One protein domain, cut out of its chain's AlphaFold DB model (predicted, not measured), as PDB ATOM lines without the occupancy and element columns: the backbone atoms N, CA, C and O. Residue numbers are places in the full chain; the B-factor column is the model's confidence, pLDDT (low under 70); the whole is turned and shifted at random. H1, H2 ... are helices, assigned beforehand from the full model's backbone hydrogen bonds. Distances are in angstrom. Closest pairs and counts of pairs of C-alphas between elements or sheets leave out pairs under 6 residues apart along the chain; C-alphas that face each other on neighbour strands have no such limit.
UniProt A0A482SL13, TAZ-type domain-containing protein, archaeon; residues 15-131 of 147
ATOM      1  N   ASP A  15      21.644 -60.990   0.016       83.56
ATOM      2  CA  ASP A  15      20.925 -61.102  -1.262       83.56
ATOM      3  C   ASP A  15      20.278 -59.769  -1.668       83.56
ATOM      4  O   ASP A  15      20.301 -59.378  -2.836       83.56
ATOM      5  N   GLN A  16      19.745 -59.026  -0.692       86.31
ATOM      6  CA  GLN A  16      19.193 -57.687  -0.916       86.31
ATOM      7  C   GLN A  16      20.263 -56.706  -1.406       86.31
ATOM      8  O   GLN A  16      20.012 -55.897  -2.305       86.31
ATOM      9  N   GLN A  17      21.469 -56.790  -0.843       90.00
ATOM     10  CA  GLN A  17      22.584 -55.948  -1.257       90.00
ATOM     11  C   GLN A  17      23.047 -56.285  -2.678       90.00
ATOM     12  O   GLN A  17      23.286 -55.374  -3.470       90.00
ATOM     13  N   HIS A  18      23.122 -57.569  -3.028       92.31
ATOM     14  CA  HIS A  18      23.472 -57.998  -4.382       92.31
ATOM     15  C   HIS A  18      22.445 -57.512  -5.411       92.31
ATOM     16  O   HIS A  18      22.823 -56.870  -6.391       92.31
ATOM     17  N   ALA A  19      21.150 -57.701  -5.147       90.94
ATOM     18  CA  ALA A  19      20.085 -57.220  -6.027       90.94
ATOM     19  C   ALA A  19      20.127 -55.690  -6.224       90.94
ATOM     20  O   ALA A  19      19.900 -55.184  -7.327       90.94
ATOM     21  N   MET A  20      20.458 -54.934  -5.171       94.31
ATOM     22  CA  MET A  20      20.641 -53.485  -5.269       94.31
ATOM     23  C   MET A  20      21.825 -53.114  -6.171       94.31
ATOM     24  O   MET A  20      21.702 -52.200  -6.990       94.31
ATOM     25  N   LEU A  21      22.962 -53.804  -6.042       95.25
ATOM     26  CA  LEU A  21      24.143 -53.557  -6.874       95.25
ATOM     27  C   LEU A  21      23.866 -53.866  -8.350       95.25
ATOM     28  O   LEU A  21      24.206 -53.057  -9.214       95.25
ATOM     29  N   GLU A  22      23.182 -54.973  -8.644       94.75
ATOM     30  CA  GLU A  22      22.778 -55.321 -10.013       94.75
ATOM     31  C   GLU A  22      21.864 -54.256 -10.627       94.75
ATOM     32  O   GLU A  22      22.044 -53.859 -11.784       94.75
ATOM     33  N   PHE A  23      20.911 -53.741  -9.844       95.00
ATOM     34  CA  PHE A  23      20.048 -52.644 -10.273       95.00
ATOM     35  C   PHE A  23      20.867 -51.397 -10.617       95.00
ATOM     36  O   PHE A  23      20.705 -50.816 -11.692       95.00
ATOM     37  N   GLN A  24      21.758 -50.980  -9.714       96.50
ATOM     38  CA  GLN A  24      22.595 -49.797  -9.907       96.50
ATOM     39  C   GLN A  24      23.465 -49.929 -11.160       96.50
ATOM     40  O   GLN A  24      23.518 -49.008 -11.979       96.50
ATOM     41  N   GLN A  25      24.117 -51.081 -11.331       97.00
ATOM     42  CA  GLN A  25      24.976 -51.358 -12.476       97.00
ATOM     43  C   GLN A  25      24.185 -51.304 -13.784       97.00
ATOM     44  O   GLN A  25      24.582 -50.593 -14.712       97.00
ATOM     45  N   ARG A  26      23.042 -51.997 -13.858       96.88
ATOM     46  CA  ARG A  26      22.219 -52.024 -15.071       96.88
ATOM     47  C   ARG A  26      21.683 -50.640 -15.421       96.88
ATOM     48  O   ARG A  26      21.726 -50.250 -16.584       96.88
ATOM     49  N   LEU A  27      21.246 -49.865 -14.429       96.69
ATOM     50  CA  LEU A  27      20.752 -48.504 -14.637       96.69
ATOM     51  C   LEU A  27      21.835 -47.581 -15.224       96.69
ATOM     52  O   LEU A  27      21.569 -46.837 -16.169       96.69
ATOM     53  N   VAL A  28      23.066 -47.647 -14.706       96.88
ATOM     54  CA  VAL A  28      24.198 -46.863 -15.230       96.88
ATOM     55  C   VAL A  28      24.560 -47.285 -16.657       96.88
ATOM     56  O   VAL A  28      24.771 -46.427 -17.519       96.88
ATOM     57  N   LEU A  29      24.602 -48.589 -16.929       97.12
ATOM     58  CA  LEU A  29      24.919 -49.116 -18.257       97.12
ATOM     59  C   LEU A  29      23.854 -48.752 -19.302       97.12
ATOM     60  O   LEU A  29      24.203 -48.334 -20.405       97.12
ATOM     61  N   LEU A  30      22.570 -48.833 -18.949       97.31
ATOM     62  CA  LEU A  30      21.471 -48.426 -19.829       97.31
ATOM     63  C   LEU A  30      21.484 -46.924 -20.105       97.31
ATOM     64  O   LEU A  30      21.253 -46.509 -21.240       97.31
ATOM     65  N   HIS A  31      21.824 -46.100 -19.108       95.94
ATOM     66  CA  HIS A  31      21.993 -44.667 -19.339       95.94
ATOM     67  C   HIS A  31      23.057 -44.387 -20.403       95.94
ATOM     68  O   HIS A  31      22.842 -43.560 -21.289       95.94
ATOM     69  N   HIS A  32      24.192 -45.090 -20.342       95.75
ATOM     70  CA  HIS A  32      25.212 -45.006 -21.383       95.75
ATOM     71  C   HIS A  32      24.668 -45.466 -22.739       95.75
ATOM     72  O   HIS A  32      24.761 -44.715 -23.708       95.75
ATOM     73  N   ALA A  33      24.073 -46.661 -22.804       95.81
ATOM     74  CA  ALA A  33      23.553 -47.242 -24.040       95.81
ATOM     75  C   ALA A  33      22.558 -46.314 -24.755       95.81
ATOM     76  O   ALA A  33      22.686 -46.108 -25.959       95.81
ATOM     77  N   SER A  34      21.658 -45.670 -24.002       94.81
ATOM     78  CA  SER A  34      20.646 -44.740 -24.529       94.81
ATOM     79  C   SER A  34      21.212 -43.491 -25.221       94.81
ATOM     80  O   SER A  34      20.508 -42.834 -25.982       94.81
ATOM     81  N   LYS A  35      22.472 -43.133 -24.942       93.69
ATOM     82  CA  LYS A  35      23.125 -41.911 -25.443       93.69
ATOM     83  C   LYS A  35      24.366 -42.182 -26.282       93.69
ATOM     84  O   LYS A  35      24.945 -41.254 -26.837       93.69
ATOM     85  N   CYS A  36      24.850 -43.417 -26.299       94.12
ATOM     86  CA  CYS A  36      26.102 -43.742 -26.950       94.12
ATOM     87  C   CYS A  36      25.899 -43.825 -28.465       94.12
ATOM     88  O   CYS A  36      25.275 -44.755 -28.964       94.12
ATOM     89  N   GLU A  37      26.502 -42.903 -29.207       92.06
ATOM     90  CA  GLU A  37      26.446 -42.875 -30.678       92.06
ATOM     91  C   GLU A  37      27.480 -43.801 -31.341       92.06
ATOM     92  O   GLU A  37      27.540 -43.894 -32.561       92.06
ATOM     93  N   PHE A  38      28.309 -44.500 -30.556       92.38
ATOM     94  CA  PHE A  38      29.342 -45.379 -31.099       92.38
ATOM     95  C   PHE A  38      28.725 -46.560 -31.858       92.38
ATOM     96  O   PHE A  38      28.011 -47.369 -31.265       92.38
ATOM     97  N   ASP A  39      29.009 -46.669 -33.150       85.25
ATOM     98  CA  ASP A  39      28.516 -47.760 -33.984       85.25
ATOM     99  C   ASP A  39      29.380 -49.014 -33.807       85.25
ATOM    100  O   ASP A  39      30.527 -49.064 -34.247       85.25
ATOM    101  N   GLU A  40      28.825 -50.036 -33.163       77.06
ATOM    102  CA  GLU A  40      29.515 -51.300 -32.878       77.06
ATOM    103  C   GLU A  40      29.385 -52.335 -33.996       77.06
ATOM    104  O   GLU A  40      30.039 -53.373 -33.932       77.06
ATOM    105  N   ILE A  41      28.544 -52.086 -35.003       76.56
ATOM    106  CA  ILE A  41      28.392 -52.974 -36.162       76.56
ATOM    107  C   ILE A  41      29.533 -52.709 -37.142       76.56
ATOM    108  O   ILE A  41      30.169 -53.643 -37.624       76.56
ATOM    109  N   ASN A  42      29.827 -51.432 -37.383       79.81
ATOM    110  CA  ASN A  42      30.838 -51.011 -38.353       79.81
ATOM    111  C   ASN A  42      32.219 -50.744 -37.732       79.81
ATOM    112  O   ASN A  42      33.163 -50.393 -38.443       79.81
ATOM    113  N   SER A  43      32.369 -50.920 -36.415       82.88
ATOM    114  CA  SER A  43      33.638 -50.701 -35.718       82.88
ATOM    115  C   SER A  43      34.313 -52.004 -35.311       82.88
ATOM    116  O   SER A  43      33.750 -52.829 -34.603       82.88
ATOM    117  N   PHE A  44      35.600 -52.129 -35.639       84.31
ATOM    118  CA  PHE A  44      36.443 -53.247 -35.192       84.31
ATOM    119  C   PHE A  44      36.883 -53.136 -33.716       84.31
ATOM    120  O   PHE A  44      37.533 -54.027 -33.177       84.31
ATOM    121  N   ARG A  45      36.584 -52.014 -33.047       88.69
ATOM    122  CA  ARG A  45      36.961 -51.782 -31.644       88.69
ATOM    123  C   ARG A  45      35.724 -51.705 -30.751       88.69
ATOM    124  O   ARG A  45      34.707 -51.187 -31.200       88.69
ATOM    125  N   PRO A  46      35.815 -52.158 -29.489       88.88
ATOM    126  CA  PRO A  46      34.724 -52.007 -28.537       88.88
ATOM    127  C   PRO A  46      34.553 -50.545 -28.112       88.88
ATOM    128  O   PRO A  46      35.481 -49.730 -28.211       88.88
ATOM    129  N   CYS A  47      33.371 -50.225 -27.579       94.25
ATOM    130  CA  CYS A  47      33.125 -48.938 -26.940       94.25
ATOM    131  C   CYS A  47      34.169 -48.678 -25.841       94.25
ATOM    132  O   CYS A  47      34.408 -49.513 -24.968       94.25
ATOM    133  N   ARG A  48      34.781 -47.487 -25.858       94.00
ATOM    134  CA  ARG A  48      35.835 -47.111 -24.896       94.00
ATOM    135  C   ARG A  48      35.323 -46.887 -23.474       94.00
ATOM    136  O   ARG A  48      36.128 -46.808 -22.554       94.00
ATOM    137  N   VAL A  49      34.011 -46.719 -23.302       93.88
ATOM    138  CA  VAL A  49      33.398 -46.449 -21.993       93.88
ATOM    139  C   VAL A  49      33.117 -47.746 -21.248       93.88
ATOM    140  O   VAL A  49      33.366 -47.828 -20.050       93.88
ATOM    141  N   THR A  50      32.583 -48.754 -21.939       94.25
ATOM    142  CA  THR A  50      32.229 -50.036 -21.332       94.25
ATOM    143  C   THR A  50      32.199 -51.148 -22.384       94.25
ATOM    144  O   THR A  50      31.650 -50.932 -23.468       94.25
ATOM    145  N   PRO A  51      32.731 -52.348 -22.082       93.75
ATOM    146  CA  PRO A  51      32.647 -53.495 -22.987       93.75
ATOM    147  C   PRO A  51      31.210 -54.025 -23.141       93.75
ATOM    148  O   PRO A  51      30.921 -54.721 -24.107       93.75
ATOM    149  N   TYR A  52      30.299 -53.664 -22.232       94.62
ATOM    150  CA  TYR A  52      28.894 -54.095 -22.242       94.62
ATOM    151  C   TYR A  52      27.991 -53.233 -23.141       94.62
ATOM    152  O   TYR A  52      26.780 -53.429 -23.168       94.62
ATOM    153  N   CYS A  53      28.548 -52.245 -23.849       95.31
ATOM    154  CA  CYS A  53      27.781 -51.265 -24.621       95.31
ATOM    155  C   CYS A  53      26.840 -51.938 -25.642       95.31
ATOM    156  O   CYS A  53      25.641 -51.665 -25.613       95.31
ATOM    157  N   LYS A  54      27.339 -52.897 -26.428       94.38
ATOM    158  CA  LYS A  54      26.559 -53.664 -27.415       94.38
ATOM    159  C   LYS A  54      25.347 -54.372 -26.846       94.38
ATOM    160  O   LYS A  54      24.238 -54.217 -27.353       94.38
ATOM    161  N   GLU A  55      25.554 -55.135 -25.783       95.06
ATOM    162  CA  GLU A  55      24.477 -55.867 -25.122       95.06
ATOM    163  C   GLU A  55      23.434 -54.901 -24.547       95.06
ATOM    164  O   GLU A  55      22.231 -55.071 -24.737       95.06
ATOM    165  N   MET A  56      23.901 -53.832 -23.903       96.69
ATOM    166  CA  MET A  56      23.033 -52.860 -23.245       96.69
ATOM    167  C   MET A  56      22.262 -52.003 -24.249       96.69
ATOM    168  O   MET A  56      21.140 -51.605 -23.956       96.69
ATOM    169  N   LYS A  57      22.809 -51.759 -25.447       95.94
ATOM    170  CA  LYS A  57      22.090 -51.142 -26.570       95.94
ATOM    171  C   LYS A  57      20.993 -52.044 -27.113       95.94
ATOM    172  O   LYS A  57      19.882 -51.571 -27.322       95.94
ATOM    173  N   ALA A  58      21.280 -53.332 -27.304       95.62
ATOM    174  CA  ALA A  58      20.268 -54.295 -27.732       95.62
ATOM    175  C   ALA A  58      19.118 -54.377 -26.714       95.62
ATOM    176  O   ALA A  58      17.952 -54.262 -27.090       95.62
ATOM    177  N   LEU A  59      19.450 -54.476 -25.420       97.38
ATOM    178  CA  LEU A  59      18.466 -54.446 -24.340       97.38
ATOM    179  C   LEU A  59      17.685 -53.123 -24.316       97.38
ATOM    180  O   LEU A  59      16.464 -53.166 -24.230       97.38
ATOM    181  N   TRP A  60      18.356 -51.971 -24.423       97.06
ATOM    182  CA  TRP A  60      17.714 -50.651 -24.458       97.06
ATOM    183  C   TRP A  60      16.695 -50.530 -25.598       97.06
ATOM    184  O   TRP A  60      15.551 -50.150 -25.355       97.06
ATOM    185  N   ASN A  61      17.087 -50.903 -26.819       95.56
ATOM    186  CA  ASN A  61      16.209 -50.856 -27.988       95.56
ATOM    187  C   ASN A  61      14.983 -51.754 -27.800       95.56
ATOM    188  O   ASN A  61      13.869 -51.345 -28.102       95.56
ATOM    189  N   HIS A  62      15.173 -52.951 -27.241       97.69
ATOM    190  CA  HIS A  62      14.063 -53.846 -26.941       97.69
ATOM    191  C   HIS A  62      13.102 -53.250 -25.898       97.69
ATOM    192  O   HIS A  62      11.895 -53.199 -26.124       97.69
ATOM    193  N   VAL A  63      13.609 -52.795 -24.745       97.06
ATOM    194  CA  VAL A  63      12.746 -52.344 -23.634       97.06
ATOM    195  C   VAL A  63      12.020 -51.032 -23.914       97.06
ATOM    196  O   VAL A  63      11.023 -50.760 -23.248       97.06
ATOM    197  N   ASN A  64      12.505 -50.228 -24.864       94.38
ATOM    198  CA  ASN A  64      11.861 -48.978 -25.256       94.38
ATOM    199  C   ASN A  64      10.490 -49.213 -25.909       94.38
ATOM    200  O   ASN A  64       9.563 -48.442 -25.671       94.38
ATOM    201  N   ASP A  65      10.359 -50.307 -26.663       94.62
ATOM    202  CA  ASP A  65       9.155 -50.609 -27.443       94.62
ATOM    203  C   ASP A  65       8.374 -51.813 -26.878       94.62
ATOM    204  O   ASP A  65       7.216 -52.047 -27.230       94.62
ATOM    205  N   CYS A  66       8.979 -52.580 -25.965       96.62
ATOM    206  CA  CYS A  66       8.362 -53.769 -25.390       96.62
ATOM    207  C   CYS A  66       7.233 -53.433 -24.400       96.62
ATOM    208  O   CYS A  66       7.430 -52.798 -23.357       96.62
ATOM    209  N   THR A  67       6.038 -53.944 -24.699       96.00
ATOM    210  CA  THR A  67       4.834 -53.818 -23.860       96.00
ATOM    211  C   THR A  67       4.375 -55.146 -23.254       96.00
ATOM    212  O   THR A  67       3.525 -55.135 -22.363       96.00
ATOM    213  N   GLU A  68       4.978 -56.267 -23.659       98.00
ATOM    214  CA  GLU A  68       4.658 -57.605 -23.158       98.00
ATOM    215  C   GLU A  68       4.863 -57.694 -21.639       98.00
ATOM    216  O   GLU A  68       5.902 -57.290 -21.104       98.00
ATOM    217  N   GLN A  69       3.858 -58.208 -20.931       95.44
ATOM    218  CA  GLN A  69       3.895 -58.325 -19.473       95.44
ATOM    219  C   GLN A  69       4.927 -59.369 -19.022       95.44
ATOM    220  O   GLN A  69       5.796 -59.051 -18.211       95.44
ATOM    221  N   ASP A  70       4.878 -60.562 -19.612       96.62
ATOM    222  CA  ASP A  70       5.757 -61.695 -19.307       96.62
ATOM    223  C   ASP A  70       6.774 -61.914 -20.436       96.62
ATOM    224  O   ASP A  70       6.908 -63.004 -20.991       96.62
ATOM    225  N   CYS A  71       7.467 -60.837 -20.819       97.94
ATOM    226  CA  CYS A  71       8.413 -60.871 -21.929       97.94
ATOM    227  C   CYS A  71       9.568 -61.856 -21.648       97.94
ATOM    228  O   CYS A  71      10.261 -61.698 -20.634       97.94
ATOM    229  N   PRO A  72       9.843 -62.822 -22.546       97.50
ATOM    230  CA  PRO A  72      10.910 -63.804 -22.356       97.50
ATOM    231  C   PRO A  72      12.306 -63.234 -22.641       97.50
ATOM    232  O   PRO A  72      13.304 -63.897 -22.361       97.50
ATOM    233  N   TYR A  73      12.403 -62.025 -23.209       97.62
ATOM    234  CA  TYR A  73      13.690 -61.399 -23.488       97.62
ATOM    235  C   TYR A  73      14.457 -61.169 -22.183       97.62
ATOM    236  O   TYR A  73      13.957 -60.539 -21.242       97.62
ATOM    237  N   THR A  74      15.692 -61.665 -22.137       96.69
ATOM    238  CA  THR A  74      16.530 -61.651 -20.938       96.69
ATOM    239  C   THR A  74      16.598 -60.252 -20.330       96.69
ATOM    240  O   THR A  74      16.908 -59.266 -20.995       96.69
ATOM    241  N   HIS A  75      16.283 -60.171 -19.038       96.31
ATOM    242  CA  HIS A  75      16.253 -58.933 -18.256       96.31
ATOM    243  C   HIS A  75      15.230 -57.869 -18.691       96.31
ATOM    244  O   HIS A  75      15.208 -56.813 -18.062       96.31
ATOM    245  N   CYS A  76      14.351 -58.105 -19.672       98.06
ATOM    246  CA  CYS A  76      13.379 -57.101 -20.122       98.06
ATOM    247  C   CYS A  76      12.451 -56.641 -18.991       98.06
ATOM    248  O   CYS A  76      12.455 -55.463 -18.631       98.06
ATOM    249  N   VAL A  77      11.715 -57.572 -18.372       97.69
ATOM    250  CA  VAL A  77      10.719 -57.263 -17.328       97.69
ATOM    251  C   VAL A  77      11.348 -56.486 -16.165       97.69
ATOM    252  O   VAL A  77      10.867 -55.419 -15.779       97.69
ATOM    253  N   SER A  78      12.483 -56.966 -15.649       96.44
ATOM    254  CA  SER A  78      13.199 -56.296 -14.553       96.44
ATOM    255  C   SER A  78      13.783 -54.942 -14.967       96.44
ATOM    256  O   SER A  78      13.801 -54.008 -14.167       96.44
ATOM    257  N   THR A  79      14.210 -54.792 -16.221       96.94
ATOM    258  CA  THR A  79      14.702 -53.515 -16.752       96.94
ATOM    259  C   THR A  79      13.582 -52.491 -16.916       96.94
ATOM    260  O   THR A  79      13.760 -51.337 -16.531       96.94
ATOM    261  N   ARG A  80      12.405 -52.895 -17.406       97.44
ATOM    262  CA  ARG A  80      11.225 -52.020 -17.480       97.44
ATOM    263  C   ARG A  80      10.815 -51.521 -16.091       97.44
ATOM    264  O   ARG A  80      10.552 -50.330 -15.926       97.44
ATOM    265  N   PHE A  81      10.837 -52.393 -15.078       95.69
ATOM    266  CA  PHE A  81      10.614 -52.002 -13.680       95.69
ATOM    267  C   PHE A  81      11.652 -50.978 -13.193       95.69
ATOM    268  O   PHE A  81      11.290 -49.932 -12.651       95.69
ATOM    269  N   LEU A  82      12.935 -51.246 -13.445       94.94
ATOM    270  CA  LEU A  82      14.049 -50.366 -13.094       94.94
ATOM    271  C   LEU A  82      13.917 -48.972 -13.718       94.94
ATOM    272  O   LEU A  82      14.070 -47.969 -13.016       94.94
ATOM    273  N   LEU A  83      13.587 -48.890 -15.009       95.00
ATOM    274  CA  LEU A  83      13.401 -47.616 -15.708       95.00
ATOM    275  C   LEU A  83      12.157 -46.875 -15.203       95.00
ATOM    276  O   LEU A  83      12.211 -45.666 -14.983       95.00
ATOM    277  N   SER A  84      11.059 -47.593 -14.936       95.25
ATOM    278  CA  SER A  84       9.852 -47.010 -14.333       95.25
ATOM    279  C   SER A  84      10.139 -46.399 -12.962       95.25
ATOM    280  O   SER A  84       9.687 -45.288 -12.676       95.25
ATOM    281  N   HIS A  85      10.924 -47.092 -12.129       95.19
ATOM    282  CA  HIS A  85      11.374 -46.562 -10.846       95.19
ATOM    283  C   HIS A  85      12.185 -45.281 -11.043       95.19
ATOM    284  O   HIS A  85      11.826 -44.255 -10.473       95.19
ATOM    285  N   TYR A  86      13.240 -45.314 -11.866       94.25
ATOM    286  CA  TYR A  86      14.100 -44.147 -12.087       94.25
ATOM    287  C   TYR A  86      13.300 -42.918 -12.546       94.25
ATOM    288  O   TYR A  86      13.438 -41.855 -11.943       94.25
ATOM    289  N   ASN A  87      12.399 -43.083 -13.522       91.50
ATOM    290  CA  ASN A  87      11.564 -42.001 -14.060       91.50
ATOM    291  C   ASN A  87      10.641 -41.361 -13.011       91.50
ATOM    292  O   ASN A  87      10.336 -40.176 -13.101       91.50
ATOM    293  N   LYS A  88      10.194 -42.126 -12.010       93.62
ATOM    294  CA  LYS A  88       9.365 -41.626 -10.898       93.62
ATOM    295  C   LYS A  88      10.193 -41.122  -9.716       93.62
ATOM    296  O   LYS A  88       9.665 -40.470  -8.823       93.62
ATOM    297  N   CYS A  89      11.477 -41.457  -9.675       93.44
ATOM    298  CA  CYS A  89      12.353 -41.233  -8.531       93.44
ATOM    299  C   CYS A  89      13.274 -40.023  -8.728       93.44
ATOM    300  O   CYS A  89      14.178 -39.794  -7.925       93.44
ATOM    301  N   VAL A  90      13.088 -39.245  -9.793       84.75
ATOM    302  CA  VAL A  90      14.028 -38.207 -10.221       84.75
ATOM    303  C   VAL A  90      14.288 -37.161  -9.124       84.75
ATOM    304  O   VAL A  90      15.452 -36.877  -8.826       84.75
ATOM    305  N   ASP A  91      13.251 -36.756  -8.392       86.94
ATOM    306  CA  ASP A  91      13.335 -35.745  -7.327       86.94
ATOM    307  C   ASP A  91      13.799 -36.274  -5.962       86.94
ATOM    308  O   ASP A  91      13.991 -35.495  -5.032       86.94
ATOM    309  N   ASN A  92      14.015 -37.586  -5.802       92.25
ATOM    310  CA  ASN A  92      14.451 -38.155  -4.525       92.25
ATOM    311  C   ASN A  92      15.987 -38.318  -4.455       92.25
ATOM    312  O   ASN A  92      16.522 -39.294  -4.999       92.25
ATOM    313  N   PRO A  93      16.735 -37.436  -3.767       87.75
ATOM    314  CA  PRO A  93      18.195 -37.533  -3.676       87.75
ATOM    315  C   PRO A  93      18.683 -38.684  -2.781       87.75
ATOM    316  O   PRO A  93      19.825 -39.115  -2.912       87.75
ATOM    317  N   SER A  94      17.832 -39.191  -1.886       91.50
ATOM    318  CA  SER A  94      18.183 -40.232  -0.907       91.50
ATOM    319  C   SER A  94      18.022 -41.663  -1.437       91.50
ATOM    320  O   SER A  94      18.395 -42.625  -0.766       91.50
ATOM    321  N   CYS A  95      17.485 -41.823  -2.651       94.75
ATOM    322  CA  CYS A  95      17.269 -43.134  -3.249       94.75
ATOM    323  C   CYS A  95      18.597 -43.838  -3.559       94.75
ATOM    324  O   CYS A  95      19.283 -43.504  -4.528       94.75
ATOM    325  N   GLN A  96      18.908 -44.875  -2.783       94.25
ATOM    326  CA  GLN A  96      20.131 -45.665  -2.941       94.25
ATOM    327  C   GLN A  96      20.204 -46.368  -4.302       94.25
ATOM    328  O   GLN A  96      21.278 -46.451  -4.890       94.25
ATOM    329  N   MET A  97      19.070 -46.797  -4.867       93.81
ATOM    330  CA  MET A  97      19.032 -47.472  -6.172       93.81
ATOM    331  C   MET A  97      19.410 -46.536  -7.331       93.81
ATOM    332  O   MET A  97      20.096 -46.939  -8.267       93.81
ATOM    333  N   CYS A  98      18.992 -45.269  -7.264       95.12
ATOM    334  CA  CYS A  98      19.239 -44.283  -8.323       95.12
ATOM    335  C   CYS A  98      20.519 -43.466  -8.110       95.12
ATOM    336  O   CYS A  98      21.008 -42.838  -9.051       95.12
ATOM    337  N   LYS A  99      21.045 -43.438  -6.880       94.19
ATOM    338  CA  LYS A  99      22.153 -42.569  -6.478       94.19
ATOM    339  C   LYS A  99      23.384 -42.671  -7.393       94.19
ATOM    340  O   LYS A  99      23.833 -41.616  -7.842       94.19
ATOM    341  N   PRO A 100      23.902 -43.859  -7.762       94.69
ATOM    342  CA  PRO A 100      25.101 -43.932  -8.603       94.69
ATOM    343  C   PRO A 100      24.916 -43.285  -9.978       94.69
ATOM    344  O   PRO A 100      25.798 -42.558 -10.447       94.69
ATOM    345  N   LEU A 101      23.748 -43.490 -10.599       94.50
ATOM    346  CA  LEU A 101      23.415 -42.848 -11.864       94.50
ATOM    347  C   LEU A 101      23.308 -41.328 -11.688       94.50
ATOM    348  O   LEU A 101      23.964 -40.588 -12.425       94.50
ATOM    349  N   LYS A 102      22.548 -40.852 -10.695       93.31
ATOM    350  CA  LYS A 102      22.388 -39.412 -10.430       93.31
ATOM    351  C   LYS A 102      23.727 -38.718 -10.193       93.31
ATOM    352  O   LYS A 102      23.996 -37.681 -10.799       93.31
ATOM    353  N   ASP A 103      24.598 -39.323  -9.390       93.06
ATOM    354  CA  ASP A 103      25.927 -38.790  -9.107       93.06
ATOM    355  C   ASP A 103      26.782 -38.724 -10.391       93.06
ATOM    356  O   ASP A 103      27.504 -37.750 -10.610       93.06
ATOM    357  N   SER A 104      26.682 -39.718 -11.284       91.06
ATOM    358  CA  SER A 104      27.399 -39.715 -12.572       91.06
ATOM    359  C   SER A 104      26.930 -38.610 -13.530       91.06
ATOM    360  O   SER A 104      27.754 -37.936 -14.161       91.06
ATOM    361  N   ILE A 105      25.617 -38.367 -13.585       90.44
ATOM    362  CA  ILE A 105      25.007 -37.296 -14.376       90.44
ATOM    363  C   ILE A 105      25.435 -35.939 -13.815       90.44
ATOM    364  O   ILE A 105      25.883 -35.074 -14.568       90.44
ATOM    365  N   MET A 106      25.370 -35.770 -12.491       90.19
ATOM    366  CA  MET A 106      25.775 -34.542 -11.807       90.19
ATOM    367  C   MET A 106      27.250 -34.210 -12.063       90.19
ATOM    368  O   MET A 106      27.567 -33.080 -12.432       90.19
ATOM    369  N   ARG A 107      28.154 -35.195 -11.953       90.50
ATOM    370  CA  ARG A 107      29.582 -35.008 -12.271       90.50
ATOM    371  C   ARG A 107      29.789 -34.556 -13.716       90.50
ATOM    372  O   ARG A 107      30.562 -33.633 -13.975       90.50
ATOM    373  N   SER A 108      29.074 -35.174 -14.654       88.38
ATOM    374  CA  SER A 108      29.146 -34.821 -16.077       88.38
ATOM    375  C   SER A 108      28.642 -33.397 -16.330       88.38
ATOM    376  O   SER A 108      29.297 -32.620 -17.026       88.38
ATOM    377  N   TYR A 109      27.530 -33.014 -15.699       87.75
ATOM    378  CA  TYR A 109      26.983 -31.661 -15.765       87.75
ATOM    379  C   TYR A 109      27.956 -30.618 -15.202       87.75
ATOM    380  O   TYR A 109      28.226 -29.609 -15.854       87.75
ATOM    381  N   GLN A 110      28.536 -30.874 -14.027       90.38
ATOM    382  CA  GLN A 110      29.520 -29.984 -13.406       90.38
ATOM    383  C   GLN A 110      30.753 -29.790 -14.294       90.38
ATOM    384  O   GLN A 110      31.220 -28.661 -14.454       90.38
ATOM    385  N   ARG A 111      31.239 -30.865 -14.932       88.56
ATOM    386  CA  ARG A 111      32.351 -30.805 -15.891       88.56
ATOM    387  C   ARG A 111      32.016 -29.928 -17.098       88.56
ATOM    388  O   ARG A 111      32.820 -29.090 -17.486       88.56
ATOM    389  N   VAL A 112      30.838 -30.092 -17.696       86.06
ATOM    390  CA  VAL A 112      30.440 -29.267 -18.848       86.06
ATOM    391  C   VAL A 112      30.243 -27.807 -18.434       86.06
ATOM    392  O   VAL A 112      30.713 -26.901 -19.121       86.06
ATOM    393  N   LYS A 113      29.615 -27.561 -17.279       84.88
ATOM    394  CA  LYS A 113      29.409 -26.213 -16.734       84.88
ATOM    395  C   LYS A 113      30.731 -25.483 -16.496       84.88
ATOM    396  O   LYS A 113      30.836 -24.305 -16.841       84.88
ATOM    397  N   SER A 114      31.743 -26.162 -15.950       85.06
ATOM    398  CA  SER A 114      33.063 -25.558 -15.737       85.06
ATOM    399  C   SER A 114      33.759 -25.232 -17.060       85.06
ATOM    400  O   SER A 114      34.278 -24.130 -17.213       85.06
ATOM    401  N   ILE A 115      33.682 -26.123 -18.053       85.38
ATOM    402  CA  ILE A 115      34.220 -25.894 -19.401       85.38
ATOM    403  C   ILE A 115      33.580 -24.652 -20.042       85.38
ATOM    404  O   ILE A 115      34.283 -23.751 -20.499       85.38
ATOM    405  N   VAL A 116      32.247 -24.557 -20.030       81.94
ATOM    406  CA  VAL A 116      31.518 -23.399 -20.579       81.94
ATOM    407  C   VAL A 116      31.888 -22.105 -19.847       81.94
ATOM    408  O   VAL A 116      32.062 -21.063 -20.487       81.94
ATOM    409  N   HIS A 117      32.051 -22.155 -18.522       83.44
ATOM    410  CA  HIS A 117      32.497 -21.008 -17.732       83.44
ATOM    411  C   HIS A 117      33.904 -20.542 -18.142       83.44
ATOM    412  O   HIS A 117      34.107 -19.351 -18.389       83.44
ATOM    413  N   VAL A 118      34.853 -21.474 -18.293       79.19
ATOM    414  CA  VAL A 118      36.225 -21.182 -18.743       79.19
ATOM    415  C   VAL A 118      36.221 -20.535 -20.129       79.19
ATOM    416  O   VAL A 118      36.846 -19.489 -20.312       79.19
ATOM    417  N   TYR A 119      35.468 -21.083 -21.089       75.81
ATOM    418  CA  TYR A 119      35.362 -20.499 -22.432       75.81
ATOM    419  C   TYR A 119      34.723 -19.111 -22.429       75.81
ATOM    420  O   TYR A 119      35.180 -18.226 -23.151       75.81
ATOM    421  N   SER A 120      33.695 -18.897 -21.608       80.69
ATOM    422  CA  SER A 120      33.052 -17.587 -21.477       80.69
ATOM    423  C   SER A 120      34.031 -16.547 -20.924       80.69
ATOM    424  O   SER A 120      34.104 -15.437 -21.444       80.69
ATOM    425  N   LYS A 121      34.843 -16.917 -19.923       72.19
ATOM    426  CA  LYS A 121      35.881 -16.046 -19.356       72.19
ATOM    427  C   LYS A 121      36.996 -15.748 -20.363       72.19
ATOM    428  O   LYS A 121      37.332 -14.581 -20.529       72.19
ATOM    429  N   LYS A 122      37.499 -16.766 -21.078       71.31
ATOM    430  CA  LYS A 122      38.535 -16.601 -22.116       71.31
ATOM    431  C   LYS A 122      38.061 -15.692 -23.253       71.31
ATOM    432  O   LYS A 122      38.766 -14.768 -23.639       71.31
ATOM    433  N   ARG A 123      36.837 -15.905 -23.745       65.38
ATOM    434  CA  ARG A 123      36.243 -15.060 -24.787       65.38
ATOM    435  C   ARG A 123      36.072 -13.619 -24.313       65.38
ATOM    436  O   ARG A 123      36.367 -12.706 -25.069       65.38
ATOM    437  N   ASN A 124      35.642 -13.409 -23.066       61.59
ATOM    438  CA  ASN A 124      35.545 -12.066 -22.493       61.59
ATOM    439  C   ASN A 124      36.922 -11.388 -22.375       61.59
ATOM    440  O   ASN A 124      37.021 -10.208 -22.692       61.59
ATOM    441  N   SER A 125      37.981 -12.107 -21.976       63.97
ATOM    442  CA  SER A 125      39.340 -11.543 -21.923       63.97
ATOM    443  C   SER A 125      39.915 -11.240 -23.308       63.97
ATOM    444  O   SER A 125      40.550 -10.213 -23.490       63.97
ATOM    445  N   GLU A 126      39.659 -12.095 -24.300       65.06
ATOM    446  CA  GLU A 126      40.152 -11.928 -25.675       65.06
ATOM    447  C   GLU A 126      39.403 -10.805 -26.416       65.06
ATOM    448  O   GLU A 126      39.996 -10.018 -27.146       65.06
ATOM    449  N   MET A 127      38.105 -10.648 -26.150       58.62
ATOM    450  CA  MET A 127      37.286  -9.557 -26.689       58.62
ATOM    451  C   MET A 127      37.650  -8.193 -26.080       58.62
ATOM    452  O   MET A 127      37.573  -7.184 -26.777       58.62
ATOM    453  N   LEU A 128      38.094  -8.161 -24.814       59.28
ATOM    454  CA  LEU A 128      38.624  -6.952 -24.169       59.28
ATOM    455  C   LEU A 128      39.933  -6.483 -24.828       59.28
ATOM    456  O   LEU A 128      40.170  -5.284 -24.916       59.28
ATOM    457  N   LEU A 129      40.747  -7.418 -25.331       60.34
ATOM    458  CA  LEU A 129      41.982  -7.117 -26.063       60.34
ATOM    459  C   LEU A 129      41.720  -6.617 -27.495       60.34
ATOM    460  O   LEU A 129      42.535  -5.875 -28.031       60.34
ATOM    461  N   LEU A 130      40.592  -6.999 -28.107       58.59
ATOM    462  CA  LEU A 130      40.250  -6.669 -29.499       58.59
ATOM    463  C   LEU A 130      39.260  -5.496 -29.659       58.59
ATOM    464  O   LEU A 130      38.943  -5.126 -30.786       58.59
ATOM    465  N   GLY A 131      38.740  -4.914 -28.572       54.56
ATOM    466  CA  GLY A 131      37.868  -3.727 -28.625       54.56
ATOM    467  C   GLY A 131      36.504  -3.926 -29.313       54.56
ATOM    468  O   GLY A 131      35.849  -2.952 -29.680       54.56
TER     469      GLY A 131
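Overview. This is residues 15 to 131 of the 147 residues of the protein "TAZ-type domain-containing protein" of archaeon (UniProt A0A482SL13). A long straight arm, residues 106 to 131, nearly all of it in H4, sticks out of a small body in which H1, H2 and H3 cross one another almost at right angles. H1 is the core piece, and H4 begins packed on it; a long loop, residues 36 to 52, folds out from the body between H1 and H2. The printed part has 117 residues with four named helices, H1 to H4 along the chain, and no named strand: all helix. It is loose, with a radius of gyration of the C-alphas of 19.1 A, and elongated, spanning 67 by 41 by 26 A.

Along the chain. Find C-alpha 99 at (22.153, -42.569, -6.478); from there H4, residues 99 to 130, runs 46.3 A to C-alpha 130 at (40.250, -6.669, -29.499). H1, residues 15 to 35, starts at C-alpha 15, (20.925, -61.102, -1.262), and is 30.9 A long. H2 holds residues 53 to 65 and measures 18.8 A; H3 holds residues 76 to 88 and measures 18.5 A.

Arrangement. Start at the hub, H1, which touches the three other helices. Look at Val 28 and Leu 101, the closest C-alphas of H1 and H4, 5.3 A apart; the tilt is 36 degrees, only just steep, the same way. H1 touches H2 with residues 29 to 34 alone, about perpendicular at 87 degrees, closest at the C-alphas of Ala 33 and Lys 57, 4.9 A. H1 touches H3 at 80 degrees, about perpendicular, closest at the C-alphas of Phe 23 and Leu 82, 7.0 A. H2 touches H3 at 77 degrees, about perpendicular, closest at the C-alphas of Val 63 and Cys 76, 5.9 A. H4 is apart from H2 and H3. Every O i to N i+4 pair is within hydrogen-bond range in H3 and H4, against 16 of 17 in H1 and 8 of 9 in H2.

Size, cuts and confidence. The C-alphas of Asp 70 and Gly 131, the two farthest apart, are 66.9 A apart. The printed part has no cut, and the link from H1 to H2 is long. Residues 123 to 131 have pLDDT under 70.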